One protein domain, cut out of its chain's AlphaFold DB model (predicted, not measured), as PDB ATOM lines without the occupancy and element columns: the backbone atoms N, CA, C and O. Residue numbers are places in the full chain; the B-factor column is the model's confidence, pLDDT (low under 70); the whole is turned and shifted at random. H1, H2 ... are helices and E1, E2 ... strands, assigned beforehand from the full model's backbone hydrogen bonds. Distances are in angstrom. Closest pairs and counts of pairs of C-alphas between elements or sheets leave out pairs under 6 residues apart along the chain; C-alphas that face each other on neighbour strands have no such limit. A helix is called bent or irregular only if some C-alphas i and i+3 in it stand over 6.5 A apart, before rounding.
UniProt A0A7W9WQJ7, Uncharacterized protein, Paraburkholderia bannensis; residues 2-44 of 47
ATOM      1  N   ASN A   2     -21.372  19.836  11.630       86.44
ATOM      2  CA  ASN A   2     -22.648  19.614  10.934       86.44
ATOM      3  C   ASN A   2     -23.386  18.372  11.476       86.44
ATOM      4  O   ASN A   2     -22.833  17.627  12.282       86.44
ATOM      5  N   GLU A   3     -24.634  18.171  11.040       85.38
ATOM      6  CA  GLU A   3     -25.506  17.044  11.425       85.38
ATOM      7  C   GLU A   3     -24.808  15.686  11.286       85.38
ATOM      8  O   GLU A   3     -24.801  14.882  12.212       85.38
ATOM      9  N   ARG A   4     -24.146  15.473  10.143       90.38
ATOM     10  CA  ARG A   4     -23.482  14.212   9.808       90.38
ATOM     11  C   ARG A   4     -22.328  13.907  10.758       90.38
ATOM     12  O   ARG A   4     -22.144  12.760  11.146       90.38
ATOM     13  N   THR A   5     -21.547  14.915  11.140       89.75
ATOM     14  CA  THR A   5     -20.456  14.702  12.093       89.75
ATOM     15  C   THR A   5     -20.977  14.389  13.497       89.75
ATOM     16  O   THR A   5     -20.348  13.605  14.194       89.75
ATOM     17  N   TRP A   6     -22.127  14.937  13.903       87.50
ATOM     18  CA  TRP A   6     -22.754  14.576  15.180       87.50
ATOM     19  C   TRP A   6     -23.296  13.145  15.184       87.50
ATOM     20  O   TRP A   6     -23.058  12.419  16.141       87.50
ATOM     21  N   GLN A   7     -23.911  12.705  14.085       87.38
ATOM     22  CA  GLN A   7     -24.323  11.305  13.922       87.38
ATOM     23  C   GLN A   7     -23.153  10.325  14.072       87.38
ATOM     24  O   GLN A   7     -23.293   9.291  14.716       87.38
ATOM     25  N   ALA A   8     -21.978  10.670  13.538       90.06
ATOM     26  CA  ALA A   8     -20.790   9.829  13.676       90.06
ATOM     27  C   ALA A   8     -20.310   9.697  15.135       90.06
ATOM     28  O   ALA A   8     -19.747   8.667  15.502       90.06
ATOM     29  N   VAL A   9     -20.528  10.719  15.971       87.00
ATOM     30  CA  VAL A   9     -20.226  10.651  17.410       87.00
ATOM     31  C   VAL A   9     -21.169   9.663  18.093       87.00
ATOM     32  O   VAL A   9     -20.690   8.775  18.797       87.00
ATOM     33  N   ASP A  10     -22.474   9.764  17.835       83.94
ATOM     34  CA  ASP A  10     -23.481   8.865  18.417       83.94
ATOM     35  C   ASP A  10     -23.243   7.401  18.016       83.94
ATOM     36  O   ASP A  10     -23.295   6.503  18.863       83.94
ATOM     37  N   GLU A  11     -22.921   7.149  16.741       86.56
ATOM     38  CA  GLU A  11     -22.576   5.811  16.248       86.56
ATOM     39  C   GLU A  11     -21.321   5.262  16.928       86.56
ATOM     40  O   GLU A  11     -21.311   4.112  17.372       86.56
ATOM     41  N   TRP A  12     -20.270   6.077  17.050       87.81
ATOM     42  CA  TRP A  12     -19.032   5.656  17.695       87.81
ATOM     43  C   TRP A  12     -19.250   5.315  19.172       87.81
ATOM     44  O   TRP A  12     -18.788   4.270  19.637       87.81
ATOM     45  N   PHE A  13     -19.988   6.152  19.904       82.12
ATOM     46  CA  PHE A  13     -20.312   5.902  21.307       82.12
ATOM     47  C   PHE A  13     -21.117   4.609  21.475       82.12
ATOM     48  O   PHE A  13     -20.749   3.753  22.281       82.12
ATOM     49  N   SER A  14     -22.166   4.431  20.669       79.25
ATOM     50  CA  SER A  14     -23.071   3.282  20.775       79.25
ATOM     51  C   SER A  14     -22.392   1.968  20.381       79.25
ATOM     52  O   SER A  14     -22.542   0.958  21.063       79.25
ATOM     53  N   GLN A  15     -21.613   1.963  19.297       81.50
ATOM     54  CA  GLN A  15     -21.045   0.727  18.748       81.50
ATOM     55  C   GLN A  15     -19.663   0.390  19.306       81.50
ATOM     56  O   GLN A  15     -19.302  -0.785  19.384       81.50
ATOM     57  N   ARG A  16     -18.853   1.402  19.644       79.88
ATOM     58  CA  ARG A  16     -17.430   1.211  19.951       79.88
ATOM     59  C   ARG A  16     -17.075   1.437  21.410       79.88
ATOM     60  O   ARG A  16     -16.171   0.751  21.882       79.88
ATOM     61  N   LEU A  17     -17.737   2.376  22.091       76.75
ATOM     62  CA  LEU A  17     -17.445   2.672  23.494       76.75
ATOM     63  C   LEU A  17     -18.207   1.749  24.452       76.75
ATOM     64  O   LEU A  17     -17.601   1.226  25.380       76.75
ATOM     65  N   ILE A  18     -19.508   1.550  24.222       78.25
ATOM     66  CA  ILE A  18     -20.355   0.672  25.046       78.25
ATOM     67  C   ILE A  18     -20.230  -0.780  24.563       78.25
ATOM     68  O   ILE A  18     -19.936  -1.677  25.348       78.25
ATOM     69  N   GLY A  19     -20.383  -0.999  23.251       72.00
ATOM     70  CA  GLY A  19     -20.363  -2.333  22.647       72.00
ATOM     71  C   GLY A  19     -21.631  -3.150  22.934       72.00
ATOM     72  O   GLY A  19     -22.499  -2.743  23.698       72.00
ATOM     73  N   ALA A  20     -21.754  -4.312  22.288       76.75
ATOM     74  CA  ALA A  20     -22.868  -5.239  22.502       76.75
ATOM     75  C   ALA A  20     -22.619  -6.094  23.757       76.75
ATOM     76  O   ALA A  20     -22.231  -7.256  23.654       76.75
ATOM     77  N   ASP A  21     -22.780  -5.495  24.933       86.62
ATOM     78  CA  ASP A  21     -22.832  -6.224  26.201       86.62
ATOM     79  C   ASP A  21     -24.297  -6.519  26.539       86.62
ATOM     80  O   ASP A  21     -25.119  -5.614  26.666       86.62
ATOM     81  N   GLU A  22     -24.626  -7.800  26.675       87.81
ATOM     82  CA  GLU A  22     -25.979  -8.297  26.946       87.81
ATOM     83  C   GLU A  22     -26.550  -7.848  28.303       87.81
ATOM     84  O   GLU A  22     -27.762  -7.903  28.511       87.81
ATOM     85  N   ARG A  23     -25.706  -7.353  29.215       90.25
ATOM     86  CA  ARG A  23     -26.119  -6.802  30.512       90.25
ATOM     87  C   ARG A  23     -26.340  -5.293  30.479       90.25
ATOM     88  O   ARG A  23     -26.803  -4.741  31.477       90.25
ATOM     89  N   LEU A  24     -25.976  -4.616  29.393       89.94
ATOM     90  CA  LEU A  24     -26.075  -3.166  29.276       89.94
ATOM     91  C   LEU A  24     -27.215  -2.796  28.331       89.94
ATOM     92  O   LEU A  24     -27.180  -3.106  27.145       89.94
ATOM     93  N   ASP A  25     -28.191  -2.052  28.845       89.94
ATOM     94  CA  ASP A  25     -29.157  -1.345  28.007       89.94
ATOM     95  C   ASP A  25     -28.770   0.135  27.976       89.94
ATOM     96  O   ASP A  25     -28.545   0.760  29.017       89.94
ATOM     97  N   THR A  26     -28.581   0.676  26.776       88.88
ATOM     98  CA  THR A  26     -27.961   1.986  26.563       88.88
ATOM     99  C   THR A  26     -28.718   2.796  25.528       88.88
ATOM    100  O   THR A  26     -29.136   2.288  24.491       88.88
ATOM    101  N   THR A  27     -28.812   4.100  25.771       88.56
ATOM    102  CA  THR A  27     -29.345   5.067  24.817       88.56
ATOM    103  C   THR A  27     -28.487   6.330  24.760       88.56
ATOM    104  O   THR A  27     -27.847   6.714  25.742       88.56
ATOM    105  N   ALA A  28     -28.486   6.986  23.601       88.94
ATOM    106  CA  ALA A  28     -27.896   8.303  23.406       88.94
ATOM    107  C   ALA A  28     -29.011   9.357  23.374       88.94
ATOM    108  O   ALA A  28     -29.985   9.228  22.631       88.94
ATOM    109  N   VAL A  29     -28.868  10.412  24.176       91.00
ATOM    110  CA  VAL A  29     -29.800  11.541  24.235       91.00
ATOM    111  C   VAL A  29     -29.107  12.784  23.701       91.00
ATOM    112  O   VAL A  29     -28.219  13.343  24.346       91.00
ATOM    113  N   GLN A  30     -29.547  13.247  22.536       91.31
ATOM    114  CA  GLN A  30     -29.056  14.482  21.938       91.31
ATOM    115  C   GLN A  30     -29.748  15.703  22.555       91.31
ATOM    116  O   GLN A  30     -30.969  15.731  22.719       91.31
ATOM    117  N   THR A  31     -28.979  16.755  22.839       92.69
ATOM    118  CA  THR A  31     -29.505  18.043  23.302       92.69
ATOM    119  C   THR A  31     -29.180  19.162  22.315       92.69
ATOM    120  O   THR A  31     -28.122  19.194  21.680       92.69
ATOM    121  N   VAL A  32     -30.123  20.095  22.165       93.94
ATOM    122  CA  VAL A  32     -29.994  21.281  21.309       93.94
ATOM    123  C   VAL A  32     -30.473  22.513  22.070       93.94
ATOM    124  O   VAL A  32     -31.496  22.467  22.752       93.94
ATOM    125  N   GLY A  33     -29.751  23.630  21.973       94.31
ATOM    126  CA  GLY A  33     -30.160  24.864  22.643       94.31
ATOM    127  C   GLY A  33     -29.216  26.041  22.413       94.31
ATOM    128  O   GLY A  33     -28.386  26.024  21.507       94.31
ATOM    129  N   SER A  34     -29.321  27.066  23.264       96.25
ATOM    130  CA  SER A  34     -28.515  28.298  23.169       96.25
ATOM    131  C   SER A  34     -27.006  28.068  23.313       96.25
ATOM    132  O   SER A  34     -26.218  28.890  22.855       96.25
ATOM    133  N   LYS A  35     -26.599  26.941  23.908       90.00
ATOM    134  CA  LYS A  35     -25.197  26.506  24.013       90.00
ATOM    135  C   LYS A  35     -24.698  25.726  22.788       90.00
ATOM    136  O   LYS A  35     -23.523  25.383  22.735       90.00
ATOM    137  N   GLY A  36     -25.557  25.454  21.806       90.00
ATOM    138  CA  GLY A  36     -25.242  24.620  20.648       90.00
ATOM    139  C   GLY A  36     -25.778  23.192  20.782       90.00
ATOM    140  O   GLY A  36     -26.830  22.974  21.384       90.00
ATOM    141  N   ARG A  37     -25.078  22.241  20.153       91.75
ATOM    142  CA  ARG A  37     -25.370  20.800  20.201       91.75
ATOM    143  C   ARG A  37     -24.451  20.113  21.204       91.75
ATOM    144  O   ARG A  37     -23.254  20.385  21.190       91.75
ATOM    145  N   ASP A  38     -25.023  19.222  22.000       91.38
ATOM    146  CA  ASP A  38     -24.317  18.341  22.934       91.38
ATOM    147  C   ASP A  38     -25.110  17.027  23.096       91.38
ATOM    148  O   ASP A  38     -26.184  16.883  22.499       91.38
ATOM    149  N   GLY A  39     -24.647  16.082  23.913       89.25
ATOM    150  CA  GLY A  39     -25.361  14.830  24.162       89.25
ATOM    151  C   GLY A  39     -24.911  14.074  25.412       89.25
ATOM    152  O   GLY A  39     -23.836  14.309  25.955       89.25
ATOM    153  N   PHE A  40     -25.754  13.144  25.856       89.88
ATOM    154  CA  PHE A  40     -25.483  12.242  26.975       89.88
ATOM    155  C   PHE A  40     -25.648  10.788  26.535       89.88
ATOM    156  O   PHE A  40     -26.642  10.447  25.897       89.88
ATOM    157  N   ALA A  41     -24.718   9.922  26.935       88.50
ATOM    158  CA  ALA A  41     -24.929   8.479  26.919       88.50
ATOM    159  C   ALA A  41     -25.482   8.053  28.283       88.50
ATOM    160  O   ALA A  41     -24.924   8.417  29.321       88.50
ATOM    161  N   ILE A  42     -26.583   7.307  28.281       90.38
ATOM    162  CA  ILE A  42     -27.215   6.783  29.492       90.38
ATOM    163  C   ILE A  42     -27.241   5.267  29.379       90.38
ATOM    164  O   ILE A  42     -27.777   4.733  28.411       90.38
ATOM    165  N   THR A  43     -26.696   4.594  30.388       91.44
ATOM    166  CA  THR A  43     -26.641   3.134  30.462       91.44
ATOM    167  C   THR A  43     -27.237   2.664  31.774       91.44
ATOM    168  O   THR A  43     -26.917   3.200  32.838       91.44
ATOM    169  N   ILE A  44     -28.070   1.635  31.696       92.81
ATOM    170  CA  ILE A  44     -28.527   0.867  32.846       92.81
ATOM    171  C   ILE A  44     -27.888  -0.519  32.800       92.81
ATOM    172  O   ILE A  44     -27.753  -1.127  31.738       92.81
TER     173      ILE A  44
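AT A GLANCE: This is residues 2 to 44 of the 47 residues of an uncharacterized protein of Paraburkholderia bannensis (UniProt A0A7W9WQJ7). What is the main shape? One helix, H1, lies lengthwise over one face of a long two-stranded antiparallel hairpin, E1 and E2, whose other face is bare. The chain turns between helix and hairpin at one end, and E1 turns into E2 at the other. What is it made of? The printed part has 43 residues, with one named helix and two named strands in the order H1, E1, E2; the class is mixed, helices and strands. How compact is it? It is flat, spanning 36 by 19 by 10 A, and only just loose, close to compact, with a radius of gyration of the C-alphas of 11.5 A.

IN THESE COORDINATES: Where is the helix? H1 is residues 3 to 18, 21.9 A from first to last C-alpha, with C-alpha 3 at (-25.506, 17.044, 11.425). It is neither bent nor irregular, but only just: C-alphas 15 and 18 are 6.3 A apart. Where are the strands? E1 is residues 24 to 33, 29.1 A long, and E2 is residues 36 to 44, 26.9 A long, with C-alpha 44 at (-28.527, 0.867, 32.846).

HOW THE PARTS SIT: How do the strands pair? E1 and E2 form a hairpin and are antiparallel at 162 degrees between directions. N 29 and O 40 are 2.8 A apart and N 40 and O 29 are 2.9 A apart, within hydrogen-bond range. How near is H1? Its closest C-alphas to E1 are those of Asp 10 and Ala 28, 6.7 A apart, and to E2 those of Phe 13 and Ala 41, 7.7 A apart. Is its backbone bonded? In H1, 11 of 12 O i to N i+4 pairs are within hydrogen-bond range.

THE WHOLE: How large is it? The two C-alphas farthest apart are those of Glu 22 and Ser 34, at 36.9 A. Are there cuts or long links? The printed part has no cut, and the links H1 to E1 and E1 to E2 are tight. How confident is the model? The mean pLDDT of the printed part is 87.5, and no printed residue is under 70.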